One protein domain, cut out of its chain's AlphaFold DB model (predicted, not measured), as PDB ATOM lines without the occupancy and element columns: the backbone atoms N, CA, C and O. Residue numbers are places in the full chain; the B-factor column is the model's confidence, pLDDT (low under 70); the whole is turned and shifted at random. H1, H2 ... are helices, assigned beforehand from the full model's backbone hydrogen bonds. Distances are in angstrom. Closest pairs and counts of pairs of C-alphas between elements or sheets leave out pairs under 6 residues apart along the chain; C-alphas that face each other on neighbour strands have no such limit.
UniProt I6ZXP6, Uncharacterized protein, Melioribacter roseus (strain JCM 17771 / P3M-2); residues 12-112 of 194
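Overview. This is residues 12 to 112 of the 194 residues of an uncharacterized protein of Melioribacter roseus (strain JCM 17771 / P3M-2) (UniProt I6ZXP6). Long helix H2 forms one side, H1 making a corner at its start; H3 crosses H2, and H5 crosses H3 on its other side, packed on H4. The printed part has 101 residues with six named helices, H1 to H6, and no named strand: all helix. It is compact, radius of gyration of the C-alphas 13.9 A, spanning 36 by 31 by 27 A.

Along the chain. H2, residues 25 to 47, is 33.3 A long, with a kink of 31 degrees near residue 32. H1, 12 to 21, begins at C-alpha (56.952, 42.960, 80.568); H3 is 56 to 70, H4 79 to 86, H5 90 to 103, and H6, 105 to 112, ends at C-alpha (45.783, 73.091, 97.021).

Arrangement. H2 and H3 touch at a steep tilt of 53 degrees, the closest C-alphas being Ala 38 and Leu 66, 5.2 A. H6 is near H3. O i to N i+4 pairs are within hydrogen-bond range throughout H1, H3, H4 and H5; H2 has 15 of 19, H6 2 of 4.

Size, cuts and confidence. The farthest C-alphas, Asp 12 and Tyr 106, are 40.9 A apart. The printed part has no cut.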
ATOM      1  N   ASP A  12      57.277  41.935  81.563       95.50
ATOM      2  CA  ASP A  12      56.952  42.960  80.568       95.50
ATOM      3  C   ASP A  12      56.022  44.039  81.147       95.50
ATOM      4  O   ASP A  12      56.263  45.233  80.947       95.50
ATOM      5  N   ASP A  13      55.002  43.642  81.915       94.69
ATOM      6  CA  ASP A  13      54.089  44.587  82.563       94.69
ATOM      7  C   ASP A  13      54.790  45.394  83.662       94.69
ATOM      8  O   ASP A  13      54.512  46.582  83.809       94.69
ATOM      9  N   GLU A  14      55.715  44.797  84.424       94.38
ATOM     10  CA  GLU A  14      56.501  45.539  85.420       94.38
ATOM     11  C   GLU A  14      57.388  46.595  84.762       94.38
ATOM     12  O   GLU A  14      57.467  47.723  85.253       94.38
ATOM     13  N   ILE A  15      58.032  46.248  83.644       94.56
ATOM     14  CA  ILE A  15      58.864  47.177  82.871       94.56
ATOM     15  C   ILE A  15      58.016  48.321  82.316       94.56
ATOM     16  O   ILE A  15      58.440  49.478  82.343       94.56
ATOM     17  N   GLU A  16      56.837  48.027  81.776       93.19
ATOM     18  CA  GLU A  16      55.985  49.066  81.209       93.19
ATOM     19  C   GLU A  16      55.361  49.945  82.296       93.19
ATOM     20  O   GLU A  16      55.376  51.174  82.192       93.19
ATOM     21  N   LEU A  17      54.900  49.344  83.393       92.31
ATOM     22  CA  LEU A  17      54.339  50.082  84.516       92.31
ATOM     23  C   LEU A  17      55.387  50.981  85.181       92.31
ATOM     24  O   LEU A  17      55.077  52.130  85.495       92.31
ATOM     25  N   SER A  18      56.636  50.524  85.333       93.31
ATOM     26  CA  SER A  18      57.702  51.357  85.903       93.31
ATOM     27  C   SER A  18      57.976  52.598  85.046       93.31
ATOM     28  O   SER A  18      58.161  53.686  85.592       93.31
ATOM     29  N   LYS A  19      57.903  52.491  83.709       91.81
ATOM     30  CA  LYS A  19      58.003  53.651  82.801       91.81
ATOM     31  C   LYS A  19      56.813  54.599  82.922       91.81
ATOM     32  O   LYS A  19      57.009  55.812  82.880       91.81
ATOM     33  N   ILE A  20      55.594  54.068  83.046       88.88
ATOM     34  CA  ILE A  20      54.375  54.881  83.190       88.88
ATOM     35  C   ILE A  20      54.433  55.699  84.484       88.88
ATOM     36  O   ILE A  20      54.146  56.898  84.457       88.88
ATOM     37  N   ILE A  21      54.829  55.057  85.587       89.31
ATOM     38  CA  ILE A  21      54.966  55.682  86.907       89.31
ATOM     39  C   ILE A  21      56.214  56.578  86.984       89.31
ATOM     40  O   ILE A  21      56.205  57.574  87.700       89.31
ATOM     41  N   GLY A  22      57.260  56.278  86.207       90.06
ATOM     42  CA  GLY A  22      58.501  57.055  86.164       90.06
ATOM     43  C   GLY A  22      59.502  56.682  87.259       90.06
ATOM     44  O   GLY A  22      60.243  57.548  87.715       90.06
ATOM     45  N   VAL A  23      59.519  55.415  87.680       94.44
ATOM     46  CA  VAL A  23      60.414  54.883  88.723       94.44
ATOM     47  C   VAL A  23      61.234  53.708  88.202       94.44
ATOM     48  O   VAL A  23      60.907  53.104  87.175       94.44
ATOM     49  N   GLU A  24      62.298  53.351  88.918       95.19
ATOM     50  CA  GLU A  24      63.025  52.120  88.623       95.19
ATOM     51  C   GLU A  24      62.185  50.886  88.985       95.19
ATOM     52  O   GLU A  24      61.386  50.905  89.922       95.19
ATOM     53  N   ARG A  25      62.389  49.765  88.275       93.25
ATOM     54  CA  ARG A  25      61.622  48.521  88.492       93.25
ATOM     55  C   ARG A  25      61.653  48.053  89.953       93.25
ATOM     56  O   ARG A  25      60.645  47.592  90.473       93.25
ATOM     57  N   GLN A  26      62.790  48.213  90.626       93.75
ATOM     58  CA  GLN A  26      62.967  47.837  92.032       93.75
ATOM     59  C   GLN A  26      62.161  48.705  93.017       93.75
ATOM     60  O   GLN A  26      61.827  48.247  94.106       93.75
ATOM     61  N   GLU A  27      61.817  49.933  92.629       95.19
ATOM     62  CA  GLU A  27      61.043  50.884  93.437       95.19
ATOM     63  C   GLU A  27      59.537  50.784  93.162       95.19
ATOM     64  O   GLU A  27      58.724  51.369  93.888       95.19
ATOM     65  N   LEU A  28      59.150  50.026  92.130       93.38
ATOM     66  CA  LEU A  28      57.770  49.891  91.687       93.38
ATOM     67  C   LEU A  28      56.819  49.466  92.820       93.38
ATOM     68  O   LEU A  28      55.795  50.133  92.969       93.38
ATOM     69  N   PRO A  29      57.128  48.463  93.673       92.62
ATOM     70  CA  PRO A  29      56.231  48.070  94.762       92.62
ATOM     71  C   PRO A  29      55.922  49.217  95.732       92.62
ATOM     72  O   PRO A  29      54.764  49.436  96.090       92.62
ATOM     73  N   SER A  30      56.941  49.986  96.127       93.25
ATOM     74  CA  SER A  30      56.756  51.157  96.990       93.25
ATOM     75  C   SER A  30      56.001  52.283  96.291       93.25
ATOM     76  O   SER A  30      55.181  52.940  96.927       93.25
ATOM     77  N   ALA A  31      56.231  52.481  94.991       93.12
ATOM     78  CA  ALA A  31      55.571  53.528  94.220       93.12
ATOM     79  C   ALA A  31      54.074  53.247  94.008       93.12
ATOM     80  O   ALA A  31      53.270  54.172  94.060       93.12
ATOM     81  N   ILE A  32      53.673  51.982  93.817       93.06
ATOM     82  CA  ILE A  32      52.261  51.606  93.612       93.06
ATOM     83  C   ILE A  32      51.480  51.430  94.921       93.06
ATOM     84  O   ILE A  32      50.248  51.474  94.911       93.06
ATOM     85  N   ALA A  33      52.161  51.233  96.054       93.69
ATOM     86  CA  ALA A  33      51.502  50.972  97.332       93.69
ATOM     87  C   ALA A  33      50.451  52.042  97.703       93.69
ATOM     88  O   ALA A  33      49.325  51.658  98.035       93.69
ATOM     89  N   PRO A  34      50.699  53.357  97.561       95.19
ATOM     90  CA  PRO A  34      49.682  54.362  97.865       95.19
ATOM     91  C   PRO A  34      48.470  54.335  96.918       95.19
ATOM     92  O   PRO A  34      47.349  54.628  97.335       95.19
ATOM     93  N   PHE A  35      48.654  53.915  95.662       94.94
ATOM     94  CA  PHE A  35      47.548  53.707  94.720       94.94
ATOM     95  C   PHE A  35      46.644  52.560  95.181       94.94
ATOM     96  O   PHE A  35      45.421  52.646  95.065       94.94
ATOM     97  N   SER A  36      47.228  51.504  95.755       93.94
ATOM     98  CA  SER A  36      46.458  50.394  96.326       93.94
ATOM     99  C   SER A  36      45.633  50.826  97.543       93.94
ATOM    100  O   SER A  36      44.475  50.427  97.669       93.94
ATOM    101  N   VAL A  37      46.180  51.710  98.388       95.31
ATOM    102  CA  VAL A  37      45.457  52.303  99.525       95.31
ATOM    103  C   VAL A  37      44.253  53.100  99.025       95.31
ATOM    104  O   VAL A  37      43.140  52.868  99.495       95.31
ATOM    105  N   ALA A  38      44.445  53.961  98.021       96.81
ATOM    106  CA  ALA A  38      43.356  54.711  97.398       96.81
ATOM    107  C   ALA A  38      42.272  53.788  96.808       96.81
ATOM    108  O   ALA A  38      41.084  54.002  97.038       96.81
ATOM    109  N   ALA A  39      42.659  52.727  96.094       95.75
ATOM    110  CA  ALA A  39      41.711  51.783  95.503       95.75
ATOM    111  C   ALA A  39      40.905  51.005  96.561       95.75
ATOM    112  O   ALA A  39      39.693  50.826  96.420       95.75
ATOM    113  N   ILE A  40      41.551  50.563  97.643       96.00
ATOM    114  CA  ILE A  40      40.863  49.884  98.749       96.00
ATOM    115  C   ILE A  40      39.920  50.848  99.467       96.00
ATOM    116  O   ILE A  40      38.788  50.471  99.774       96.00
ATOM    117  N   GLU A  41      40.347  52.084  99.721       96.44
ATOM    118  CA  GLU A  41      39.489  53.084 100.355       96.44
ATOM    119  C   GLU A  41      38.257  53.409  99.501       96.44
ATOM    120  O   GLU A  41      37.158  53.540 100.050       96.44
ATOM    121  N   GLU A  42      38.400  53.467  98.170       97.25
ATOM    122  CA  GLU A  42      37.277  53.609  97.236       97.25
ATOM    123  C   GLU A  42      36.229  52.513  97.477       97.25
ATOM    124  O   GLU A  42      35.068  52.813  97.777       97.25
ATOM    125  N   LEU A  43      36.663  51.249  97.450       95.81
ATOM    126  CA  LEU A  43      35.796  50.085  97.640       95.81
ATOM    127  C   LEU A  43      35.167  50.044  99.034       95.81
ATOM    128  O   LEU A  43      33.958  49.853  99.162       95.81
ATOM    129  N   VAL A  44      35.951  50.265 100.090       96.06
ATOM    130  CA  VAL A  44      35.450  50.257 101.473       96.06
ATOM    131  C   VAL A  44      34.413  51.362 101.678       96.06
ATOM    132  O   VAL A  44      33.371  51.131 102.295       96.06
ATOM    133  N   THR A  45      34.650  52.557 101.133       96.56
ATOM    134  CA  THR A  45      33.701  53.673 101.231       96.56
ATOM    135  C   THR A  45      32.385  53.349 100.521       96.56
ATOM    136  O   THR A  45      31.312  53.664 101.050       96.56
ATOM    137  N   MET A  46      32.455  52.689  99.361       95.62
ATOM    138  CA  MET A  46      31.277  52.205  98.640       95.62
ATOM    139  C   MET A  46      30.524  51.128  99.424       95.62
ATOM    140  O   MET A  46      29.314  51.242  99.600       95.62
ATOM    141  N   PHE A  47      31.218  50.103  99.927       95.75
ATOM    142  CA  PHE A  47      30.595  48.988 100.650       95.75
ATOM    143  C   PHE A  47      29.901  49.435 101.936       95.75
ATOM    144  O   PHE A  47      28.857  48.899 102.297       95.75
ATOM    145  N   LEU A  48      30.438  50.458 102.604       96.38
ATOM    146  CA  LEU A  48      29.816  51.069 103.778       96.38
ATOM    147  C   LEU A  48      28.645  52.007 103.436       96.38
ATOM    148  O   LEU A  48      28.071  52.607 104.343       96.38
ATOM    149  N   GLY A  49      28.320  52.204 102.154       94.06
ATOM    150  CA  GLY A  49      27.263  53.116 101.706       94.06
ATOM    151  C   GLY A  49      27.568  54.599 101.939       94.06
ATOM    152  O   GLY A  49      26.685  55.440 101.788       94.06
ATOM    153  N   LYS A  50      28.813  54.951 102.297       94.88
ATOM    154  CA  LYS A  50      29.237  56.341 102.551       94.88
ATOM    155  C   LYS A  50      29.355  57.151 101.260       94.88
ATOM    156  O   LYS A  50      29.201  58.371 101.272       94.88
ATOM    157  N   LYS A  51      29.641  56.473 100.147       92.75
ATOM    158  CA  LYS A  51      29.613  57.035  98.796       92.75
ATOM    159  C   LYS A  51      28.825  56.109  97.885       92.75
ATOM    160  O   LYS A  51      29.143  54.933  97.763       92.75
ATOM    161  N   VAL A  52      27.816  56.673  97.230       90.44
ATOM    162  CA  VAL A  52      27.043  56.005  96.186       90.44
ATOM    163  C   VAL A  52      27.310  56.752  94.889       90.44
ATOM    164  O   VAL A  52      27.007  57.940  94.781       90.44
ATOM    165  N   PHE A  53      27.917  56.069  93.925       91.19
ATOM    166  CA  PHE A  53      28.208  56.642  92.617       91.19
ATOM    167  C   PHE A  53      27.031  56.411  91.682       91.19
ATOM    168  O   PHE A  53      26.563  55.285  91.525       91.19
ATOM    169  N   SER A  54      26.545  57.491  91.075       88.94
ATOM    170  CA  SER A  54      25.387  57.455  90.176       88.94
ATOM    171  C   SER A  54      25.791  57.525  88.705       88.94
ATOM    172  O   SER A  54      25.060  57.067  87.829       88.94
ATOM    173  N   ARG A  55      26.968  58.096  88.427       93.00
ATOM    174  CA  ARG A  55      27.537  58.279  87.091       93.00
ATOM    175  C   ARG A  55      28.984  57.809  87.090       93.00
ATOM    176  O   ARG A  55      29.672  57.931  88.099       93.00
ATOM    177  N   GLY A  56      29.476  57.362  85.935       90.56
ATOM    178  CA  GLY A  56      30.891  56.998  85.779       90.56
ATOM    179  C   GLY A  56      31.845  58.144  86.145       90.56
ATOM    180  O   GLY A  56      32.892  57.901  86.732       90.56
ATOM    181  N   SER A  57      31.446  59.398  85.898       93.31
ATOM    182  CA  SER A  57      32.219  60.578  86.299       93.31
ATOM    183  C   SER A  57      32.389  60.695  87.816       93.31
ATOM    184  O   SER A  57      33.472  61.056  88.263       93.31
ATOM    185  N   ASP A  58      31.377  60.322  88.613       94.88
ATOM    186  CA  ASP A  58      31.473  60.380  90.077       94.88
ATOM    187  C   ASP A  58      32.593  59.466  90.601       94.88
ATOM    188  O   ASP A  58      33.276  59.818  91.565       94.88
ATOM    189  N   ILE A  59      32.785  58.313  89.947       95.38
ATOM    190  CA  ILE A  59      33.839  57.344  90.273       95.38
ATOM    191  C   ILE A  59      35.204  57.953  89.961       95.38
ATOM    192  O   ILE A  59      36.073  57.967  90.825       95.38
ATOM    193  N   LEU A  60      35.390  58.496  88.753       97.00
ATOM    194  CA  LEU A  60      36.674  59.080  88.348       97.00
ATOM    195  C   LEU A  60      37.062  60.272  89.229       97.00
ATOM    196  O   LEU A  60      38.220  60.399  89.620       97.00
ATOM    197  N   GLU A  61      36.091  61.118  89.576       97.75
ATOM    198  CA  GLU A  61      36.300  62.254  90.471       97.75
ATOM    199  C   GLU A  61      36.725  61.798  91.871       97.75
ATOM    200  O   GLU A  61      37.678  62.330  92.438       97.75
ATOM    201  N   TYR A  62      36.036  60.808  92.447       98.06
ATOM    202  CA  TYR A  62      36.406  60.305  93.769       98.06
ATOM    203  C   TYR A  62      37.744  59.566  93.758       98.06
ATOM    204  O   TYR A  62      38.541  59.729  94.680       98.06
ATOM    205  N   ARG A  63      38.032  58.825  92.687       97.94
ATOM    206  CA  ARG A  63      39.319  58.161  92.505       97.94
ATOM    207  C   ARG A  63      40.459  59.160  92.468       97.94
ATOM    208  O   ARG A  63      41.419  59.002  93.211       97.94
ATOM    209  N   LEU A  64      40.356  60.205  91.643       98.44
ATOM    210  CA  LEU A  64      41.391  61.235  91.582       98.44
ATOM    211  C   LEU A  64      41.530  61.961  92.929       98.44
ATOM    212  O   LEU A  64      42.651  62.220  93.350       98.44
ATOM    213  N   PHE A  65      40.428  62.218  93.641       98.38
ATOM    214  CA  PHE A  65      40.484  62.739  95.009       98.38
ATOM    215  C   PHE A  65      41.316  61.838  95.939       98.38
ATOM    216  O   PHE A  65      42.234  62.328  96.592       98.38
ATOM    217  N   LEU A  66      41.057  60.527  95.970       98.31
ATOM    218  CA  LEU A  66      41.820  59.595  96.807       98.31
ATOM    219  C   LEU A  66      43.282  59.467  96.362       98.31
ATOM    220  O   LEU A  66      44.171  59.354  97.203       98.31
ATOM    221  N   LEU A  67      43.553  59.535  95.058       98.19
ATOM    222  CA  LEU A  67      44.921  59.564  94.546       98.19
ATOM    223  C   LEU A  67      45.662  60.833  94.977       98.19
ATOM    224  O   LEU A  67      46.834  60.740  95.318       98.19
ATOM    225  N   ILE A  68      45.006  61.996  95.034       98.06
ATOM    226  CA  ILE A  68      45.618  63.225  95.573       98.06
ATOM    227  C   ILE A  68      46.034  63.024  97.032       98.06
ATOM    228  O   ILE A  68      47.149  63.380  97.416       98.06
ATOM    229  N   VAL A  69      45.148  62.422  97.829       97.12
ATOM    230  CA  VAL A  69      45.380  62.180  99.258       97.12
ATOM    231  C   VAL A  69      46.534  61.202  99.484       97.12
ATOM    232  O   VAL A  69      47.395  61.467 100.320       97.12
ATOM    233  N   HIS A  70      46.562  60.091  98.744       96.44
ATOM    234  CA  HIS A  70      47.472  58.979  99.036       96.44
ATOM    235  C   HIS A  70      48.681  58.908  98.108       96.44
ATOM    236  O   HIS A  70      49.793  58.710  98.579       96.44
ATOM    237  N   ALA A  71      48.484  59.064  96.799       95.56
ATOM    238  CA  ALA A  71      49.497  58.774  95.782       95.56
ATOM    239  C   ALA A  71      50.279  60.000  95.295       95.56
ATOM    240  O   ALA A  71      51.450  59.874  94.955       95.56
ATOM    241  N   PHE A  72      49.678  61.192  95.317       94.94
ATOM    242  CA  PHE A  72      50.348  62.439  94.927       94.94
ATOM    243  C   PHE A  72      50.929  63.209  96.116       94.94
ATOM    244  O   PHE A  72      51.196  64.405  96.019       94.94
ATOM    245  N   ASN A  73      51.113  62.549  97.265       91.00
ATOM    246  CA  ASN A  73      51.678  63.152  98.477       91.00
ATOM    247  C   ASN A  73      50.985  64.463  98.898       91.00
ATOM    248  O   ASN A  73      51.629  65.371  99.438       91.00
ATOM    249  N   GLY A  74      49.678  64.577  98.648       91.81
ATOM    250  CA  GLY A  74      48.913  65.782  98.938       91.81
ATOM    251  C   GLY A  74      49.235  66.967  98.024       91.81
ATOM    252  O   GLY A  74      49.132  68.112  98.465       91.81
ATOM    253  N   GLN A  75      49.665  66.710  96.790       95.44
ATOM    254  CA  GLN A  75      49.812  67.714  95.739       95.44
ATOM    255  C   GLN A  75      48.732  67.533  94.675       95.44
ATOM    256  O   GLN A  75      48.283  66.417  94.406       95.44
ATOM    257  N   ILE A  76      48.302  68.638  94.070       97.69
ATOM    258  CA  ILE A  76      47.391  68.586  92.930       97.69
ATOM    259  C   ILE A  76      48.206  68.175  91.695       97.69
ATOM    260  O   ILE A  76      49.083  68.946  91.295       97.69
ATOM    261  N   PRO A  77      47.924  67.012  91.081       97.06
ATOM    262  CA  PRO A  77      48.682  66.528  89.936       97.06
ATOM    263  C   PRO A  77      48.469  67.411  88.714       97.06
ATOM    264  O   PRO A  77      47.478  68.148  88.605       97.06
ATOM    265  N   ASP A  78      49.391  67.308  87.769       95.88
ATOM    266  CA  ASP A  78      49.268  67.959  86.482       95.88
ATOM    267  C   ASP A  78      48.416  67.166  85.481       95.88
ATOM    268  O   ASP A  78      47.952  66.042  85.700       95.88
ATOM    269  N   GLU A  79      48.149  67.803  84.346       95.94
ATOM    270  CA  GLU A  79      47.271  67.237  83.332       95.94
ATOM    271  C   GLU A  79      47.906  66.036  82.622       95.94
ATOM    272  O   GLU A  79      47.168  65.187  82.122       95.94
ATOM    273  N   GLN A  80      49.237  65.928  82.569       93.56
ATOM    274  CA  GLN A  80      49.937  64.782  81.990       93.56
ATOM    275  C   GLN A  80      49.905  63.578  82.930       93.56
ATOM    276  O   GLN A  80      49.603  62.479  82.469       93.56
ATOM    277  N   GLU A  81      50.153  63.777  84.225       94.44
ATOM    278  CA  GLU A  81      50.050  62.738  85.255       94.44
ATOM    279  C   GLU A  81      48.649  62.122  85.258       94.44
ATOM    280  O   GLU A  81      48.491  60.904  85.143       94.44
ATOM    281  N   VAL A  82      47.613  62.967  85.268       96.44
ATOM    282  CA  VAL A  82      46.223  62.500  85.193       96.44
ATOM    283  C   VAL A  82      45.937  61.814  83.856       96.44
ATOM    284  O   VAL A  82      45.307  60.758  83.849       96.44
ATOM    285  N   SER A  83      46.437  62.335  82.729       95.38
ATOM    286  CA  SER A  83      46.227  61.701  81.413       95.38
ATOM    287  C   SER A  83      46.832  60.300  81.339       95.38
ATOM    288  O   SER A  83      46.186  59.395  80.819       95.38
ATOM    289  N   LYS A  84      48.042  60.100  81.879       91.56
ATOM    290  CA  LYS A  84      48.715  58.792  81.902       91.56
ATOM    291  C   LYS A  84      47.936  57.766  82.723       91.56
ATOM    292  O   LYS A  84      47.776  56.629  82.288       91.56
ATOM    293  N   LEU A  85      47.433  58.169  83.890       92.00
ATOM    294  CA  LEU A  85      46.732  57.262  84.804       92.00
ATOM    295  C   LEU A  85      45.298  56.957  84.360       92.00
ATOM    296  O   LEU A  85      44.843  55.822  84.472       92.00
ATOM    297  N   PHE A  86      44.579  57.963  83.862       94.25
ATOM    298  CA  PHE A  86      43.167  57.838  83.493       94.25
ATOM    299  C   PHE A  86      42.952  57.561  82.002       94.25
ATOM    300  O   PHE A  86      41.814  57.340  81.592       94.25
ATOM    301  N   GLN A  87      44.022  57.552  81.197       92.56
ATOM    302  CA  GLN A  87      43.977  57.369  79.742       92.56
ATOM    303  C   GLN A  87      43.049  58.390  79.062       92.56
ATOM    304  O   GLN A  87      42.276  58.079  78.154       92.56
ATOM    305  N   THR A  88      43.105  59.636  79.535       95.12
ATOM    306  CA  THR A  88      42.280  60.755  79.063       95.12
ATOM    307  C   THR A  88      43.081  61.735  78.214       95.12
ATOM    308  O   THR A  88      44.303  61.821  78.298       95.12
ATOM    309  N   THR A  89      42.388  62.527  77.392       96.38
ATOM    310  CA  THR A  89      43.012  63.673  76.712       96.38
ATOM    311  C   THR A  89      43.390  64.754  77.725       96.38
ATOM    312  O   THR A  89      42.746  64.872  78.766       96.38
ATOM    313  N   THR A  90      44.352  65.622  77.400       94.81
ATOM    314  CA  THR A  90      44.752  66.748  78.268       94.81
ATOM    315  C   THR A  90      43.562  67.621  78.685       94.81
ATOM    316  O   THR A  90      43.450  68.009  79.846       94.81
ATOM    317  N   THR A  91      42.626  67.890  77.767       96.06
ATOM    318  CA  THR A  91      41.398  68.649  78.066       96.06
ATOM    319  C   THR A  91      40.475  67.898  79.027       96.06
ATOM    320  O   THR A  91      39.897  68.508  79.929       96.06
ATOM    321  N   GLY A  92      40.342  66.578  78.859       97.50
ATOM    322  CA  GLY A  92      39.594  65.725  79.782       97.50
ATOM    323  C   GLY A  92      40.216  65.713  81.179       97.50
ATOM    324  O   GLY A  92      39.516  65.960  82.156       97.50
ATOM    325  N   SER A  93      41.535  65.540  81.263       97.81
ATOM    326  CA  SER A  93      42.308  65.566  82.511       97.81
ATOM    327  C   SER A  93      42.165  66.899  83.242       97.81
ATOM    328  O   SER A  93      41.851  66.922  84.430       97.81
ATOM    329  N   ARG A  94      42.276  68.025  82.523       97.44
ATOM    330  CA  ARG A  94      42.039  69.362  83.086       97.44
ATOM    331  C   ARG A  94      40.633  69.503  83.659       97.44
ATOM    332  O   ARG A  94      40.470  70.054  84.746       97.44
ATOM    333  N   SER A  95      39.634  69.009  82.929       97.88
ATOM    334  CA  SER A  95      38.231  69.072  83.349       97.88
ATOM    335  C   SER A  95      37.982  68.214  84.591       97.88
ATOM    336  O   SER A  95      37.270  68.647  85.495       97.88
ATOM    337  N   LEU A  96      38.608  67.035  84.667       98.44
ATOM    338  CA  LEU A  96      38.541  66.149  85.827       98.44
ATOM    339  C   LEU A  96      39.188  66.793  87.061       98.44
ATOM    340  O   LEU A  96      38.558  66.831  88.115       98.44
ATOM    341  N   ILE A  97      40.392  67.363  86.927       98.38
ATOM    342  CA  ILE A  97      41.069  68.090  88.016       98.38
ATOM    343  C   ILE A  97      40.174  69.222  88.532       98.38
ATOM    344  O   ILE A  97      39.938  69.318  89.734       98.38
ATOM    345  N   ARG A  98      39.602  70.035  87.631       97.94
ATOM    346  CA  ARG A  98      38.687  71.125  87.997       97.94
ATOM    347  C   ARG A  98      37.460  70.623  88.757       97.94
ATOM    348  O   ARG A  98      37.082  71.207  89.772       97.94
ATOM    349  N   ALA A  99      36.831  69.553  88.267       97.81
ATOM    350  CA  ALA A  99      35.658  68.957  88.902       97.81
ATOM    351  C   ALA A  99      35.983  68.466  90.319       97.81
ATOM    352  O   ALA A  99      35.224  68.727  91.251       97.81
ATOM    353  N   VAL A 100      37.141  67.828  90.496       98.19
ATOM    354  CA  VAL A 100      37.622  67.342  91.794       98.19
ATOM    355  C   VAL A 100      37.934  68.488  92.750       98.19
ATOM    356  O   VAL A 100      37.426  68.481  93.871       98.19
ATOM    357  N   MET A 101      38.681  69.500  92.302       97.62
ATOM    358  CA  MET A 101      38.977  70.693  93.102       97.62
ATOM    359  C   MET A 101      37.697  71.398  93.556       97.62
ATOM    360  O   MET A 101      37.599  71.788  94.711       97.62
ATOM    361  N   SER A 102      36.684  71.504  92.691       96.69
ATOM    362  CA  SER A 102      35.407  72.136  93.039       96.69
ATOM    363  C   SER A 102      34.559  71.279  93.990       96.69
ATOM    364  O   SER A 102      34.081  71.769  95.014       96.69
ATOM    365  N   LYS A 103      34.387  69.984  93.693       96.88
ATOM    366  CA  LYS A 103      33.526  69.067  94.464       96.88
ATOM    367  C   LYS A 103      34.081  68.757  95.853       96.88
ATOM    368  O   LYS A 103      33.303  68.579  96.789       96.88
ATOM    369  N   TYR A 104      35.406  68.704  95.987       97.06
ATOM    370  CA  TYR A 104      36.112  68.373  97.227       97.06
ATOM    371  C   TYR A 104      36.914  69.558  97.787       97.06
ATOM    372  O   TYR A 104      37.863  69.346  98.536       97.06
ATOM    373  N   GLN A 105      36.543  70.800  97.452       95.56
ATOM    374  CA  GLN A 105      37.297  72.017  97.802       95.56
ATOM    375  C   GLN A 105      37.694  72.103  99.283       95.56
ATOM    376  O   GLN A 105      38.821  72.467  99.605       95.56
ATOM    377  N   TYR A 106      36.801  71.718 100.199       96.56
ATOM    378  CA  TYR A 106      37.069  71.800 101.635       96.56
ATOM    379  C   TYR A 106      38.080  70.748 102.086       96.56
ATOM    380  O   TYR A 106      38.968  71.046 102.878       96.56
ATOM    381  N   GLN A 107      37.964  69.526 101.564       97.31
ATOM    382  CA  GLN A 107      38.896  68.439 101.847       97.31
ATOM    383  C   GLN A 107      40.255  68.675 101.183       97.31
ATOM    384  O   GLN A 107      41.281  68.282 101.730       97.31
ATOM    385  N   LEU A 108      40.262  69.321 100.015       97.38
ATOM    386  CA  LEU A 108      41.464  69.578  99.232       97.38
ATOM    387  C   LEU A 108      42.169  70.884  99.580       97.38
ATOM    388  O   LEU A 108      43.290  71.074  99.123       97.38
ATOM    389  N   LYS A 109      41.572  71.754 100.403       96.25
ATOM    390  CA  LYS A 109      42.102  73.092 100.699       96.25
ATOM    391  C   LYS A 109      43.595  73.082 101.040       96.25
ATOM    392  O   LYS A 109      44.376  73.736 100.362       96.25
ATOM    393  N   SER A 110      44.000  72.280 102.025       96.62
ATOM    394  CA  SER A 110      45.408  72.207 102.449       96.62
ATOM    395  C   SER A 110      46.347  71.650 101.368       96.62
ATOM    396  O   SER A 110      47.501  72.065 101.280       96.62
ATOM    397  N   PHE A 111      45.864  70.748 100.509       97.56
ATOM    398  CA  PHE A 111      46.636  70.191  99.394       97.56
ATOM    399  C   PHE A 111      46.793  71.200  98.252       97.56
ATOM    400  O   PHE A 111      47.871  71.314  97.666       97.56
ATOM    401  N   ILE A 112      45.744  71.976  97.971       97.19
ATOM    402  CA  ILE A 112      45.783  73.091  97.021       97.19
ATOM    403  C   ILE A 112      46.788  74.135  97.515       97.19
ATOM    404  O   ILE A 112      47.738  74.431  96.799       97.19
TER     405      ILE A 112